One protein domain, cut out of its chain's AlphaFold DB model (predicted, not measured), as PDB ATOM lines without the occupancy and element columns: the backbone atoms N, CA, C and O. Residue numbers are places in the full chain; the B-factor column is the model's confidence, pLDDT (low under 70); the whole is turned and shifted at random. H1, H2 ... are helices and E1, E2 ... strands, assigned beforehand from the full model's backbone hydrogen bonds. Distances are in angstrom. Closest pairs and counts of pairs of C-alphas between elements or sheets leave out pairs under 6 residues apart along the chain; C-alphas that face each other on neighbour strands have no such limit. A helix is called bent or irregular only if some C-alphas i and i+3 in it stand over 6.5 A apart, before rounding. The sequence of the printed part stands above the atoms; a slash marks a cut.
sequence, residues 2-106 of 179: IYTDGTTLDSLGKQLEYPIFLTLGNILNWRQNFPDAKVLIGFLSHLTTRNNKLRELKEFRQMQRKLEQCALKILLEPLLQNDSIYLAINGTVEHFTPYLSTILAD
ATOM      1  N   ILE A   2      -9.787 125.849  57.506       92.81
ATOM      2  CA  ILE A   2     -10.728 126.044  56.395       92.81
ATOM      3  C   ILE A   2      -9.946 126.198  55.095       92.81
ATOM      4  O   ILE A   2      -8.874 126.794  55.100       92.81
ATOM      5  N   TYR A   3     -10.488 125.676  54.003       91.44
ATOM      6  CA  TYR A   3      -9.996 125.890  52.647       91.44
ATOM      7  C   TYR A   3     -11.118 126.448  51.773       91.44
ATOM      8  O   TYR A   3     -12.236 125.927  51.807       91.44
ATOM      9  N   THR A   4     -10.823 127.475  50.982       91.88
ATOM     10  CA  THR A   4     -11.732 127.964  49.944       91.88
ATOM     11  C   THR A   4     -10.951 128.385  48.709       91.88
ATOM     12  O   THR A   4      -9.886 128.991  48.818       91.88
ATOM     13  N   ASP A   5     -11.475 128.016  47.545       89.62
ATOM     14  CA  ASP A   5     -10.893 128.326  46.244       89.62
ATOM     15  C   ASP A   5     -11.998 128.329  45.185       89.62
ATOM     16  O   ASP A   5     -12.893 127.473  45.206       89.62
ATOM     17  N   GLY A   6     -11.950 129.304  44.280       88.56
ATOM     18  CA  GLY A   6     -12.942 129.477  43.228       88.56
ATOM     19  C   GLY A   6     -12.965 128.264  42.300       88.56
ATOM     20  O   GLY A   6     -12.014 127.997  41.573       88.56
ATOM     21  N   THR A   7     -14.072 127.528  42.290       87.25
ATOM     22  CA  THR A   7     -14.221 126.303  41.499       87.25
ATOM     23  C   THR A   7     -15.309 126.485  40.450       87.25
ATOM     24  O   THR A   7     -16.412 126.941  40.750       87.25
ATOM     25  N   THR A   8     -15.022 126.105  39.205       87.44
ATOM     26  CA  THR A   8     -16.037 126.094  38.143       87.44
ATOM     27  C   THR A   8     -16.811 124.781  38.193       87.44
ATOM     28  O   THR A   8     -16.233 123.703  38.077       87.44
ATOM     29  N   LEU A   9     -18.126 124.866  38.372       83.56
ATOM     30  CA  LEU A   9     -19.019 123.713  38.357       83.56
ATOM     31  C   LEU A   9     -19.457 123.416  36.919       83.56
ATOM     32  O   LEU A   9     -20.424 123.985  36.403       83.56
ATOM     33  N   ASP A  10     -18.736 122.510  36.262       77.44
ATOM     34  CA  ASP A  10     -18.963 122.164  34.853       77.44
ATOM     35  C   ASP A  10     -20.295 121.438  34.614       77.44
ATOM     36  O   ASP A  10     -20.947 121.655  33.592       77.44
ATOM     37  N   SER A  11     -20.748 120.629  35.576       74.94
ATOM     38  CA  SER A  11     -22.005 119.869  35.494       74.94
ATOM     39  C   SER A  11     -23.266 120.731  35.630       74.94
ATOM     40  O   SER A  11     -24.348 120.285  35.257       74.94
ATOM     41  N   LEU A  12     -23.134 121.964  36.131       67.00
ATOM     42  CA  LEU A  12     -24.239 122.899  36.381       67.00
ATOM     43  C   LEU A  12     -24.179 124.141  35.478       67.00
ATOM     44  O   LEU A  12     -24.727 125.191  35.805       67.00
ATOM     45  N   GLY A  13     -23.530 124.029  34.315       67.81
ATOM     46  CA  GLY A  13     -23.507 125.104  33.321       67.81
ATOM     47  C   GLY A  13     -22.384 126.126  33.508       67.81
ATOM     48  O   GLY A  13     -22.563 127.285  33.139       67.81
ATOM     49  N   LYS A  14     -21.224 125.696  34.030       75.06
ATOM     50  CA  LYS A  14     -20.008 126.516  34.207       75.06
ATOM     51  C   LYS A  14     -20.231 127.731  35.108       75.06
ATOM     52  O   LYS A  14     -19.908 128.864  34.750       75.06
ATOM     53  N   GLN A  15     -20.802 127.491  36.283       80.50
ATOM     54  CA  GLN A  15     -20.929 128.515  37.317       80.50
ATOM     55  C   GLN A  15     -19.676 128.527  38.191       80.50
ATOM     56  O   GLN A  15     -19.193 127.469  38.590       80.50
ATOM     57  N   LEU A  16     -19.131 129.718  38.451       85.25
ATOM     58  CA  LEU A  16     -18.038 129.897  39.401       85.25
ATOM     59  C   LEU A  16     -18.632 129.940  40.807       85.25
ATOM     60  O   LEU A  16     -19.397 130.848  41.121       85.25
ATOM     61  N   GLU A  17     -18.256 128.975  41.633       90.25
ATOM     62  CA  GLU A  17     -18.694 128.862  43.018       90.25
ATOM     63  C   GLU A  17     -17.496 128.811  43.961       90.25
ATOM     64  O   GLU A  17     -16.381 128.470  43.570       90.25
ATOM     65  N   TYR A  18     -17.735 129.132  45.228       90.94
ATOM     66  CA  TYR A  18     -16.692 129.221  46.249       90.94
ATOM     67  C   TYR A  18     -16.982 128.208  47.358       90.94
ATOM     68  O   TYR A  18     -17.578 128.559  48.382       90.94
ATOM     69  N   PRO A  19     -16.645 126.923  47.160       92.44
ATOM     70  CA  PRO A  19     -16.823 125.918  48.192       92.44
ATOM     71  C   PRO A  19     -15.954 126.233  49.413       92.44
ATOM     72  O   PRO A  19     -14.830 126.732  49.306       92.44
ATOM     73  N   ILE A  20     -16.483 125.911  50.586       93.50
ATOM     74  CA  ILE A  20     -15.797 126.023  51.867       93.50
ATOM     75  C   ILE A  20     -15.626 124.612  52.410       93.50
ATOM     76  O   ILE A  20     -16.599 123.914  52.705       93.50
ATOM     77  N   PHE A  21     -14.374 124.198  52.547       93.44
ATOM     78  CA  PHE A  21     -14.005 122.904  53.094       93.44
ATOM     79  C   PHE A  21     -13.439 123.055  54.500       93.44
ATOM     80  O   PHE A  21     -12.663 123.969  54.771       93.44
ATOM     81  N   LEU A  22     -13.777 122.114  55.376       92.19
ATOM     82  CA  LEU A  22     -13.194 121.968  56.702       92.19
ATOM     83  C   LEU A  22     -12.266 120.751  56.718       92.19
ATOM     84  O   LEU A  22     -12.609 119.685  56.212       92.19
ATOM     85  N   THR A  23     -11.088 120.903  57.315       91.12
ATOM     86  CA  THR A  23     -10.129 119.812  57.523       91.12
ATOM     87  C   THR A  23      -9.421 119.956  58.868       91.12
ATOM     88  O   THR A  23      -9.352 121.050  59.451       91.12
ATOM     89  N   LEU A  24      -8.891 118.844  59.372       88.81
ATOM     90  CA  LEU A  24      -8.083 118.824  60.583       88.81
ATOM     91  C   LEU A  24      -6.676 119.347  60.272       88.81
ATOM     92  O   LEU A  24      -5.998 118.859  59.369       88.81
ATOM     93  N   GLY A  25      -6.226 120.346  61.033       87.06
ATOM     94  CA  GLY A  25      -4.944 121.018  60.783       87.06
ATOM     95  C   GLY A  25      -3.708 120.149  61.046       87.06
ATOM     96  O   GLY A  25      -2.623 120.483  60.588       87.06
ATOM     97  N   ASN A  26      -3.862 119.031  61.760       85.25
ATOM     98  CA  ASN A  26      -2.791 118.087  62.085       85.25
ATOM     99  C   ASN A  26      -2.607 116.971  61.037       85.25
ATOM    100  O   ASN A  26      -1.718 116.135  61.191       85.25
ATOM    101  N   ILE A  27      -3.418 116.934  59.974       87.19
ATOM    102  CA  ILE A  27      -3.216 116.002  58.858       87.19
ATOM    103  C   ILE A  27      -2.008 116.473  58.036       87.19
ATOM    104  O   ILE A  27      -1.881 117.656  57.740       87.19
ATOM    105  N   LEU A  28      -1.126 115.555  57.629       87.06
ATOM    106  CA  LEU A  28       0.021 115.880  56.771       87.06
ATOM    107  C   LEU A  28      -0.428 116.488  55.430       87.06
ATOM    108  O   LEU A  28      -1.377 115.999  54.821       87.06
ATOM    109  N   ASN A  29       0.301 117.484  54.916       84.62
ATOM    110  CA  ASN A  29      -0.070 118.220  53.694       84.62
ATOM    111  C   ASN A  29      -0.377 117.319  52.487       84.62
ATOM    112  O   ASN A  29      -1.375 117.524  51.802       84.62
ATOM    113  N   TRP A  30       0.439 116.287  52.236       87.38
ATOM    114  CA  TRP A  30       0.203 115.365  51.116       87.38
ATOM    115  C   TRP A  30      -1.121 114.598  51.259       87.38
ATOM    116  O   TRP A  30      -1.724 114.219  50.258       87.38
ATOM    117  N   ARG A  31      -1.595 114.400  52.496       90.44
ATOM    118  CA  ARG A  31      -2.841 113.703  52.811       90.44
ATOM    119  C   ARG A  31      -4.059 114.632  52.795       90.44
ATOM    120  O   ARG A  31      -5.135 114.176  52.427       90.44
ATOM    121  N   GLN A  32      -3.897 115.922  53.099       85.44
ATOM    122  CA  GLN A  32      -4.986 116.919  53.093       85.44
ATOM    123  C   GLN A  32      -5.663 117.095  51.721       85.44
ATOM    124  O   GLN A  32      -6.811 117.531  51.637       85.44
ATOM    125  N   ASN A  33      -4.968 116.752  50.633       84.06
ATOM    126  CA  ASN A  33      -5.510 116.868  49.279       84.06
ATOM    127  C   ASN A  33      -6.526 115.777  48.926       84.06
ATOM    128  O   ASN A  33      -7.285 115.951  47.971       84.06
ATOM    129  N   PHE A  34      -6.568 114.678  49.681       90.38
ATOM    130  CA  PHE A  34      -7.507 113.600  49.406       90.38
ATOM    131  C   PHE A  34      -8.940 113.986  49.813       90.38
ATOM    132  O   PHE A  34      -9.123 114.698  50.805       90.38
ATOM    133  N   PRO A  35      -9.970 113.526  49.076       88.06
ATOM    134  CA  PRO A  35     -11.362 113.881  49.361       88.06
ATOM    135  C   PRO A  35     -11.842 113.480  50.759       88.06
ATOM    136  O   PRO A  35     -12.711 114.138  51.306       88.06
ATOM    137  N   ASP A  36     -11.281 112.424  51.346       89.50
ATOM    138  CA  ASP A  36     -11.628 111.936  52.684       89.50
ATOM    139  C   ASP A  36     -10.968 112.738  53.817       89.50
ATOM    140  O   ASP A  36     -11.381 112.635  54.970       89.50
ATOM    141  N   ALA A  37      -9.962 113.562  53.509       91.19
ATOM    142  CA  ALA A  37      -9.277 114.399  54.491       91.19
ATOM    143  C   ALA A  37      -9.976 115.746  54.738       91.19
ATOM    144  O   ALA A  37      -9.568 116.495  55.630       91.19
ATOM    145  N   LYS A  38     -11.006 116.086  53.957       91.81
ATOM    146  CA  LYS A  38     -11.739 117.352  54.052       91.81
ATOM    147  C   LYS A  38     -13.221 117.152  53.782       91.81
ATOM    148  O   LYS A  38     -13.606 116.349  52.945       91.81
ATOM    149  N   VAL A  39     -14.058 117.924  54.458       92.12
ATOM    150  CA  VAL A  39     -15.513 117.889  54.286       92.12
ATOM    151  C   VAL A  39     -16.000 119.222  53.734       92.12
ATOM    152  O   VAL A  39     -15.581 120.277  54.204       92.12
ATOM    153  N   LEU A  40     -16.868 119.184  52.721       93.12
ATOM    154  CA  LEU A  40     -17.563 120.372  52.228       93.12
ATOM    155  C   LEU A  40     -18.617 120.781  53.260       93.12
ATOM    156  O   LEU A  40     -19.519 119.998  53.547       93.12
ATOM    157  N   ILE A  41     -18.513 121.995  53.798       93.56
ATOM    158  CA  ILE A  41     -19.477 122.513  54.783       93.56
ATOM    159  C   ILE A  41     -20.472 123.505  54.176       93.56
ATOM    160  O   ILE A  41     -21.514 123.767  54.765       93.56
ATOM    161  N   GLY A  42     -20.186 124.036  52.986       93.19
ATOM    162  CA  GLY A  42     -21.096 124.922  52.272       93.19
ATOM    163  C   GLY A  42     -20.429 125.646  51.109       93.19
ATOM    164  O   GLY A  42     -19.256 125.423  50.810       93.19
ATOM    165  N   PHE A  43     -21.188 126.536  50.476       90.12
ATOM    166  CA  PHE A  43     -20.711 127.442  49.433       90.12
ATOM    167  C   PHE A  43     -20.837 128.884  49.917       90.12
ATOM    168  O   PHE A  43     -21.847 129.256  50.525       90.12
ATOM    169  N   LEU A  44     -19.826 129.707  49.644       89.00
ATOM    170  CA  LEU A  44     -19.897 131.132  49.920       89.00
ATOM    171  C   LEU A  44     -20.895 131.775  48.954       89.00
ATOM    172  O   LEU A  44     -20.740 131.724  47.735       89.00
ATOM    173  N   SER A  45     -21.940 132.373  49.517       85.38
ATOM    174  CA  SER A  45     -22.997 132.997  48.726       85.38
ATOM    175  C   SER A  45     -22.479 134.228  47.986       85.38
ATOM    176  O   SER A  45     -21.799 135.076  48.569       85.38
ATOM    177  N   HIS A  46     -22.867 134.374  46.718       84.19
ATOM    178  CA  HIS A  46     -22.557 135.559  45.933       84.19
ATOM    179  C   HIS A  46     -23.781 136.140  45.225       84.19
ATOM    180  O   HIS A  46     -24.657 135.437  44.725       84.19
ATOM    181  N   LEU A  47     -23.852 137.466  45.206       87.38
ATOM    182  CA  LEU A  47     -24.897 138.219  44.544       87.38
ATOM    183  C   LEU A  47     -24.673 138.158  43.039       87.38
ATOM    184  O   LEU A  47     -23.645 138.587  42.507       87.38
ATOM    185  N   THR A  48     -25.689 137.681  42.335       84.12
ATOM    186  CA  THR A  48     -25.738 137.731  40.881       84.12
ATOM    187  C   THR A  48     -26.565 138.932  40.431       84.12
ATOM    188  O   THR A  48     -27.510 139.375  41.081       84.12
ATOM    189  N   THR A  49     -26.183 139.511  39.299       85.31
ATOM    190  CA  THR A  49     -26.934 140.588  38.654       85.31
ATOM    191  C   THR A  49     -26.772 140.473  37.150       85.31
ATOM    192  O   THR A  49     -25.693 140.124  36.666       85.31
ATOM    193  N   ARG A  50     -27.848 140.775  36.415       85.50
ATOM    194  CA  ARG A  50     -27.846 140.839  34.945       85.50
ATOM    195  C   ARG A  50     -27.201 142.123  34.423       85.50
ATOM    196  O   ARG A  50     -26.830 142.189  33.257       85.50
ATOM    197  N   ASN A  51     -27.077 143.146  35.270       89.38
ATOM    198  CA  ASN A  51     -26.486 144.426  34.904       89.38
ATOM    199  C   ASN A  51     -25.092 144.560  35.520       89.38
ATOM    200  O   ASN A  51     -24.947 144.860  36.705       89.38
ATOM    201  N   ASN A  52     -24.064 144.402  34.688       85.06
ATOM    202  CA  ASN A  52     -22.667 144.493  35.115       85.06
ATOM    203  C   ASN A  52     -22.315 145.858  35.724       85.06
ATOM    204  O   ASN A  52     -21.466 145.912  36.606       85.06
ATOM    205  N   LYS A  53     -23.007 146.946  35.348       89.44
ATOM    206  CA  LYS A  53     -22.786 148.271  35.953       89.44
ATOM    207  C   LYS A  53     -23.131 148.294  37.443       89.44
ATOM    208  O   LYS A  53     -22.509 149.036  38.191       89.44
ATOM    209  N   LEU A  54     -24.082 147.463  37.886       89.69
ATOM    210  CA  LEU A  54     -24.437 147.367  39.304       89.69
ATOM    211  C   LEU A  54     -23.295 146.774  40.137       89.69
ATOM    212  O   LEU A  54     -23.126 147.182  41.278       89.69
ATOM    213  N   ARG A  55     -22.469 145.883  39.570       85.88
ATOM    214  CA  ARG A  55     -21.315 145.287  40.274       85.88
ATOM    215  C   ARG A  55     -20.241 146.315  40.643       85.88
ATOM    216  O   ARG A  55     -19.484 146.111  41.593       85.88
ATOM    217  N   GLU A  56     -20.196 147.424  39.911       86.44
ATOM    218  CA  GLU A  56     -19.269 148.528  40.159       86.44
ATOM    219  C   GLU A  56     -19.763 149.487  41.247       86.44
ATOM    220  O   GLU A  56     -18.970 150.244  41.808       86.44
ATOM    221  N   LEU A  57     -21.053 149.433  41.601       92.75
ATOM    222  CA  LEU A  57     -21.603 150.286  42.646       92.75
ATOM    223  C   LEU A  57     -21.039 149.901  44.014       92.75
ATOM    224  O   LEU A  57     -20.986 148.729  44.402       92.75
ATOM    225  N   LYS A  58     -20.673 150.928  44.785       90.69
ATOM    226  CA  LYS A  58     -20.170 150.779  46.155       90.69
ATOM    227  C   LYS A  58     -21.149 149.988  47.027       90.69
ATOM    228  O   LYS A  58     -20.719 149.089  47.744       90.69
ATOM    229  N   GLU A  59     -22.438 150.291  46.908       92.12
ATOM    230  CA  GLU A  59     -23.533 149.653  47.646       92.12
ATOM    231  C   GLU A  59     -23.631 148.156  47.340       92.12
ATOM    232  O   GLU A  59     -23.691 147.342  48.258       92.12
ATOM    233  N   PHE A  60     -23.550 147.765  46.062       92.69
ATOM    234  CA  PHE A  60     -23.573 146.354  45.669       92.69
ATOM    235  C   PHE A  60     -22.384 145.594  46.264       92.69
ATOM    236  O   PHE A  60     -22.551 144.530  46.851       92.69
ATOM    237  N   ARG A  61     -21.178 146.171  46.181       90.00
ATOM    238  CA  ARG A  61     -19.964 145.573  46.765       90.00
ATOM    239  C   ARG A  61     -20.038 145.484  48.292       90.00
ATOM    240  O   ARG A  61     -19.515 144.539  48.871       90.00
ATOM    241  N   GLN A  62     -20.657 146.465  48.952       91.62
ATOM    242  CA  GLN A  62     -20.900 146.430  50.398       91.62
ATOM    243  C   GLN A  62     -21.884 145.320  50.770       91.62
ATOM    244  O   GLN A  62     -21.600 144.549  51.681       91.62
ATOM    245  N   MET A  63     -22.989 145.193  50.033       92.44
ATOM    246  CA  MET A  63     -23.962 144.124  50.247       92.44
ATOM    247  C   MET A  63     -23.372 142.740  49.987       92.44
ATOM    248  O   MET A  63     -23.634 141.827  50.763       92.44
ATOM    249  N   GLN A  64     -22.532 142.600  48.959       91.19
ATOM    250  CA  GLN A  64     -21.807 141.362  48.684       91.19
ATOM    251  C   GLN A  64     -20.941 140.948  49.878       91.19
ATOM    252  O   GLN A  64     -21.085 139.838  50.376       91.19
ATOM    253  N   ARG A  65     -20.102 141.857  50.395       90.88
ATOM    254  CA  ARG A  65     -19.267 141.576  51.578       90.88
ATOM    255  C   ARG A  65     -20.100 141.204  52.801       90.88
ATOM    256  O   ARG A  65     -19.758 140.263  53.506       90.88
ATOM    257  N   LYS A  66     -21.207 141.915  53.036       92.00
ATOM    258  CA  LYS A  66     -22.113 141.617  54.151       92.00
ATOM    259  C   LYS A  66     -22.710 140.216  54.028       92.00
ATOM    260  O   LYS A  66     -22.735 139.483  55.010       92.00
ATOM    261  N   LEU A  67     -23.159 139.836  52.830       92.69
ATOM    262  CA  LEU A  67     -23.684 138.499  52.557       92.69
ATOM    263  C   LEU A  67     -22.627 137.419  52.817       92.69
ATOM    264  O   LEU A  67     -22.918 136.453  53.517       92.69
ATOM    265  N   GLU A  68     -21.410 137.603  52.303       90.56
ATOM    266  CA  GLU A  68     -20.291 136.676  52.508       90.56
ATOM    267  C   GLU A  68     -19.972 136.503  54.001       90.56
ATOM    268  O   GLU A  68     -19.912 135.378  54.493       90.56
ATOM    269  N   GLN A  69     -19.839 137.604  54.748       91.25
ATOM    270  CA  GLN A  69     -19.560 137.574  56.189       91.25
ATOM    271  C   GLN A  69     -20.701 136.929  56.989       91.25
ATOM    272  O   GLN A  69     -20.445 136.151  57.906       91.25
ATOM    273  N   CYS A  70     -21.964 137.182  56.625       91.69
ATOM    274  CA  CYS A  70     -23.110 136.505  57.233       91.69
ATOM    275  C   CYS A  70     -23.119 134.999  56.938       91.69
ATOM    276  O   CYS A  70     -23.387 134.211  57.842       91.69
ATOM    277  N   ALA A  71     -22.812 134.591  55.705       91.88
ATOM    278  CA  ALA A  71     -22.735 133.180  55.339       91.88
ATOM    279  C   ALA A  71     -21.618 132.468  56.115       91.88
ATOM    280  O   ALA A  71     -21.856 131.419  56.710       91.88
ATOM    281  N   LEU A  72     -20.426 133.070  56.183       91.44
ATOM    282  CA  LEU A  72     -19.301 132.553  56.967       91.44
ATOM    283  C   LEU A  72     -19.651 132.438  58.447       91.44
ATOM    284  O   LEU A  72     -19.370 131.405  59.052       91.44
ATOM    285  N   LYS A  73     -20.320 133.451  59.009       92.06
ATOM    286  CA  LYS A  73     -20.836 133.396  60.376       92.06
ATOM    287  C   LYS A  73     -21.736 132.184  60.574       92.06
ATOM    288  O   LYS A  73     -21.441 131.367  61.430       92.06
ATOM    289  N   ILE A  74     -22.782 132.025  59.764       92.06
ATOM    290  CA  ILE A  74     -23.742 130.919  59.913       92.06
ATOM    291  C   ILE A  74     -23.048 129.553  59.810       92.06
ATOM    292  O   ILE A  74     -23.332 128.655  60.597       92.06
ATOM    293  N   LEU A  75     -22.125 129.397  58.857       91.62
ATOM    294  CA  LEU A  75     -21.428 128.130  58.626       91.62
ATOM    295  C   LEU A  75     -20.463 127.757  59.758       91.62
ATOM    296  O   LEU A  75     -20.238 126.574  60.002       91.62
ATOM    297  N   LEU A  76     -19.869 128.746  60.427       90.88
ATOM    298  CA  LEU A  76     -18.752 128.538  61.354       90.88
ATOM    299  C   LEU A  76     -19.081 128.874  62.810       90.88
ATOM    300  O   LEU A  76     -18.309 128.524  63.696       90.88
ATOM    301  N   GLU A  77     -20.219 129.507  63.086       90.44
ATOM    302  CA  GLU A  77     -20.714 129.789  64.437       90.44
ATOM    303  C   GLU A  77     -20.787 128.541  65.337       90.44
ATOM    304  O   GLU A  77     -20.399 128.652  66.503       90.44
ATOM    305  N   PRO A  78     -21.125 127.331  64.839       88.38
ATOM    306  CA  PRO A  78     -21.029 126.118  65.651       88.38
ATOM    307  C   PRO A  78     -19.621 125.831  66.197       88.38
ATOM    308  O   PRO A  78     -19.497 125.182  67.231       88.38
ATOM    309  N   LEU A  79     -18.554 126.303  65.540       87.00
ATOM    310  CA  LEU A  79     -17.179 126.144  66.033       87.00
ATOM    311  C   LEU A  79     -16.851 127.103  67.183       87.00
ATOM    312  O   LEU A  79     -15.926 126.830  67.938       87.00
ATOM    313  N   LEU A  80     -17.584 128.213  67.310       85.56
ATOM    314  CA  LEU A  80     -17.429 129.171  68.409       85.56
ATOM    315  C   LEU A  80     -18.241 128.777  69.646       85.56
ATOM    316  O   LEU A  80     -17.864 129.132  70.756       85.56
ATOM    317  N   GLN A  81     -19.373 128.097  69.451       84.81
ATOM    318  CA  GLN A  81     -20.297 127.737  70.533       84.81
ATOM    319  C   GLN A  81     -19.960 126.402  71.200       84.81
ATOM    320  O   GLN A  81     -20.344 126.175  72.345       84.81
ATOM    321  N   ASN A  82     -19.286 125.499  70.486       80.69
ATOM    322  CA  ASN A  82     -18.948 124.186  71.013       80.69
ATOM    323  C   ASN A  82     -17.571 124.212  71.671       80.69
ATOM    324  O   ASN A  82     -16.549 124.138  70.992       80.69
ATOM    325  N   ASP A  83     -17.558 124.191  73.001       80.56
ATOM    326  CA  ASP A  83     -16.330 124.023  73.789       80.56
ATOM    327  C   ASP A  83     -15.672 122.653  73.554       80.56
ATOM    328  O   ASP A  83     -14.496 122.441  73.871       80.56
ATOM    329  N   SER A  84     -16.430 121.707  72.984       85.69
ATOM    330  CA  SER A  84     -15.941 120.367  72.716       85.69
ATOM    331  C   SER A  84     -16.648 119.600  71.612       85.69
ATOM    332  O   SER A  84     -17.864 119.685  71.454       85.69
ATOM    333  N   ILE A  85     -15.876 118.752  70.940       87.06
ATOM    334  CA  ILE A  85     -16.318 117.700  70.030       87.06
ATOM    335  C   ILE A  85     -15.803 116.345  70.529       87.06
ATOM    336  O   ILE A  85     -14.727 116.253  71.121       87.06
ATOM    337  N   TYR A  86     -16.565 115.286  70.262       89.81
ATOM    338  CA  TYR A  86     -16.184 113.910  70.574       89.81
ATOM    339  C   TYR A  86     -15.861 113.177  69.277       89.81
ATOM    340  O   TYR A  86     -16.682 113.165  68.358       89.81
ATOM    341  N   LEU A  87     -14.679 112.567  69.194       87.31
ATOM    342  CA  LEU A  87     -14.246 111.805  68.025       87.31
ATOM    343  C   LEU A  87     -13.891 110.379  68.436       87.31
ATOM    344  O   LEU A  87     -13.159 110.166  69.397       87.31
ATOM    345  N   ALA A  88     -14.388 109.398  67.684       90.69
ATOM    346  CA  ALA A  88     -13.985 108.009  67.852       90.69
ATOM    347  C   ALA A  88     -12.654 107.765  67.121       90.69
ATOM    348  O   ALA A  88     -12.599 107.839  65.892       90.69
ATOM    349  N   ILE A  89     -11.590 107.464  67.862       87.38
ATOM    350  CA  ILE A  89     -10.250 107.187  67.340       87.38
ATOM    351  C   ILE A  89      -9.845 105.797  67.819       87.38
ATOM    352  O   ILE A  89      -9.771 105.544  69.011       87.38
ATOM    353  N   ASN A  90      -9.596 104.866  66.896       91.00
ATOM    354  CA  ASN A  90      -9.168 103.495  67.225       91.00
ATOM    355  C   ASN A  90     -10.058 102.781  68.269       91.00
ATOM    356  O   ASN A  90      -9.573 101.988  69.072       91.00
ATOM    357  N   GLY A  91     -11.367 103.057  68.255       92.94
ATOM    358  CA  GLY A  91     -12.332 102.466  69.186       92.94
ATOM    359  C   GLY A  91     -12.439 103.165  70.547       92.94
ATOM    360  O   GLY A  91     -13.291 102.767  71.339       92.94
ATOM    361  N   THR A  92     -11.647 104.209  70.817       94.31
ATOM    362  CA  THR A  92     -11.822 105.091  71.981       94.31
ATOM    363  C   THR A  92     -12.544 106.371  71.573       94.31
ATOM    364  O   THR A  92     -12.385 106.855  70.455       94.31
ATOM    365  N   VAL A  93     -13.391 106.906  72.457       94.69
ATOM    366  CA  VAL A  93     -14.008 108.224  72.258       94.69
ATOM    367  C   VAL A  93     -13.134 109.249  72.959       94.69
ATOM    368  O   VAL A  93     -13.051 109.262  74.184       94.69
ATOM    369  N   GLU A  94     -12.499 110.101  72.168       91.56
ATOM    370  CA  GLU A  94     -11.623 111.169  72.628       91.56
ATOM    371  C   GLU A  94     -12.356 112.514  72.562       91.56
ATOM    372  O   GLU A  94     -13.189 112.756  71.679       91.56
ATOM    373  N   HIS A  95     -12.042 113.400  73.502       91.00
ATOM    374  CA  HIS A  95     -12.616 114.741  73.610       91.00
ATOM    375  C   HIS A  95     -11.627 115.784  73.088       91.00
ATOM    376  O   HIS A  95     -10.442 115.746  73.420       91.00
ATOM    377  N   PHE A  96     -12.110 116.715  72.267       86.75
ATOM    378  CA  PHE A  96     -11.298 117.780  71.684       86.75
ATOM    379  C   PHE A  96     -12.012 119.116  71.766       86.75
ATOM    380  O   PHE A  96     -13.206 119.194  71.501       86.75
ATOM    381  N   THR A  97     -11.267 120.189  71.999       86.44
ATOM    382  CA  THR A  97     -11.767 121.551  71.788       86.44
ATOM    383  C   THR A  97     -11.449 121.981  70.354       86.44
ATOM    384  O   THR A  97     -10.272 122.016  69.980       86.44
ATOM    385  N   PRO A  98     -12.461 122.273  69.515       84.56
ATOM    386  CA  PRO A  98     -12.217 122.715  68.150       84.56
ATOM    387  C   PRO A  98     -11.563 124.102  68.146       84.56
ATOM    388  O   PRO A  98     -11.980 125.008  68.859       84.56
ATOM    389  N   TYR A  99     -10.548 124.275  67.300       85.69
ATOM    390  CA  TYR A  99      -9.880 125.557  67.094       85.69
ATOM    391  C   TYR A  99      -9.711 125.838  65.600       85.69
ATOM    392  O   TYR A  99      -9.231 124.985  64.837       85.69
ATOM    393  N   LEU A 100     -10.091 127.040  65.161       88.44
ATOM    394  CA  LEU A 100      -9.866 127.462  63.786       88.44
ATOM    395  C   LEU A 100      -8.420 127.944  63.621       88.44
ATOM    396  O   LEU A 100      -8.114 129.110  63.813       88.44
ATOM    397  N   SER A 101      -7.533 127.028  63.232       86.25
ATOM    398  CA  SER A 101      -6.094 127.312  63.142       86.25
ATOM    399  C   SER A 101      -5.692 128.241  61.991       86.25
ATOM    400  O   SER A 101      -4.879 129.141  62.163       86.25
ATOM    401  N   THR A 102      -6.209 127.972  60.791       88.69
ATOM    402  CA  THR A 102      -5.729 128.562  59.538       88.69
ATOM    403  C   THR A 102      -6.862 128.604  58.524       88.69
ATOM    404  O   THR A 102      -7.724 127.715  58.501       88.69
ATOM    405  N   ILE A 103      -6.816 129.613  57.657       90.06
ATOM    406  CA  ILE A 103      -7.626 129.721  56.450       90.06
ATOM    407  C   ILE A 103      -6.672 129.615  55.260       90.06
ATOM    408  O   ILE A 103      -5.771 130.438  55.108       90.06
ATOM    409  N   LEU A 104      -6.843 128.574  54.453       90.56
ATOM    410  CA  LEU A 104      -6.147 128.396  53.190       90.56
ATOM    411  C   LEU A 104      -6.999 129.002  52.085       90.56
ATOM    412  O   LEU A 104      -8.101 128.532  51.802       90.56
ATOM    413  N   ALA A 105      -6.475 130.069  51.511       91.56
ATOM    414  CA  ALA A 105      -7.122 130.838  50.476       91.56
ATOM    415  C   ALA A 105      -6.044 131.482  49.607       91.56
ATOM    416  O   ALA A 105      -4.955 131.828  50.083       91.56
ATOM    417  N   ASP A 106      -6.376 131.645  48.337       90.25
ATOM    418  CA  ASP A 106      -5.666 132.508  47.407       90.25
ATOM    419  C   ASP A 106      -5.726 133.972  47.920       90.25
ATOM    420  O   ASP A 106      -6.505 134.312  48.815       90.25
TER     421      ASP A 106
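This is residues 2 to 106 of the 179 residues of an uncharacterized protein of Rhizophagus irregularis (UniProt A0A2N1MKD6). A small antiparallel sheet, E1, E4 and E5, sits near the middle of an elongated, loose body, and one long, kinked helix, H3, runs lengthwise past it and grazes it. From E5 the printed part runs out to the short helix H2 at one end and folds back there as H3; beyond the other end of H3 comes the hairpin E6 and E7, whose tip, residues 88 to 93, sticks out free, while the small hairpin E2 and E3 leads away from the sheet and back to it. The printed part has 105 residues with three named helices and seven named strands, in the order E1 E2 E3 E4 H1 E5 H2 H3 E6 E7, and its class is mixed, helices and strands. The largest sheet has the order E1, E4, E5 and is antiparallel. The radius of gyration of the C-alphas is 17.2 A, and the C-alphas span 57 by 31 by 21 A.

E1, residues 2 to 4, is an edge strand and the antiparallel neighbour of E4, residues 19 to 23, at 153 degrees; N 3 and O 21 are 2.9 A apart, within hydrogen-bond range. E1 runs on into E2, residues 7 to 9, across a break of 2 residues, at 62 degrees. E2 forms an antiparallel hairpin with E3, residues 15 to 17, where N 7 and O 17 are 2.8 A apart and N 17 and O 7 are 2.9 A apart. E3 runs on into E4 across a break of 1 residue, at 35 degrees. H1, residues 29 to 32, is not on the sheet; its closest C-alphas to E4 are those of Gln 32 and Thr 23, 7.4 A apart. E5, residues 38 to 43, is the other edge strand, antiparallel to E4 at 150 degrees, with N 20 and O 42 2.8 A apart and N 39 and O 22 2.9 A apart. H2, residues 52 to 55, is close to but not clearly touching H3, residues 58 to 81; their closest C-alphas are those of Leu 54 and Phe 60, 6.5 A apart. H3 is on the sheet but only grazes it, with its residues 68 to 76; the closest C-alphas of E5 and H3 are those of Ile 41 and Leu 75, 7.1 A apart. In H3, 17 of 20 O i to N i+4 pairs are within hydrogen-bond range, and H1 and H2 are too short for such a pair. E6, residues 85 to 89, and E7, residues 92 to 96, form an antiparallel hairpin at 146 degrees, with N 87 and O 94 2.9 A apart; both strands are apart from E1, E4 and E5. Residues 103 to 104 pair in parallel with residues 2 to 3 of E1.

E1 begins at C-alpha 2, (-10.728, 126.044, 56.395). E4 is 13.0 A long and E5 14.3 A. H3 is 33.5 A long, from C-alpha 58 at (-20.170, 150.779, 46.155) to C-alpha 81 at (-20.297, 127.737, 70.533). It has a kink of 46 degrees near residue 75 and is irregular, with C-alphas 75 and 78 7.3 A apart. E6 is 12.4 A long and E7 12.7 A, ending at C-alpha 96, (-11.298, 117.780, 71.684). The shorter elements measure 6.8 A in E1, 6.3 A in E2, 6.1 A in E3, 5.1 A in H1 and 5.4 A in H2.

The two C-alphas farthest apart are those of Lys 53 and Gly 91, 57.5 A, whereas the first and last printed C-alphas, of Ile 2 and Asp 106, are 12.2 A apart. The printed part has no cut and no long link; the link from E5 to H2, 8 residues, is short, and the others are tight. The mean pLDDT of the printed part is 88.3, and residues 12 to 13 are under 70.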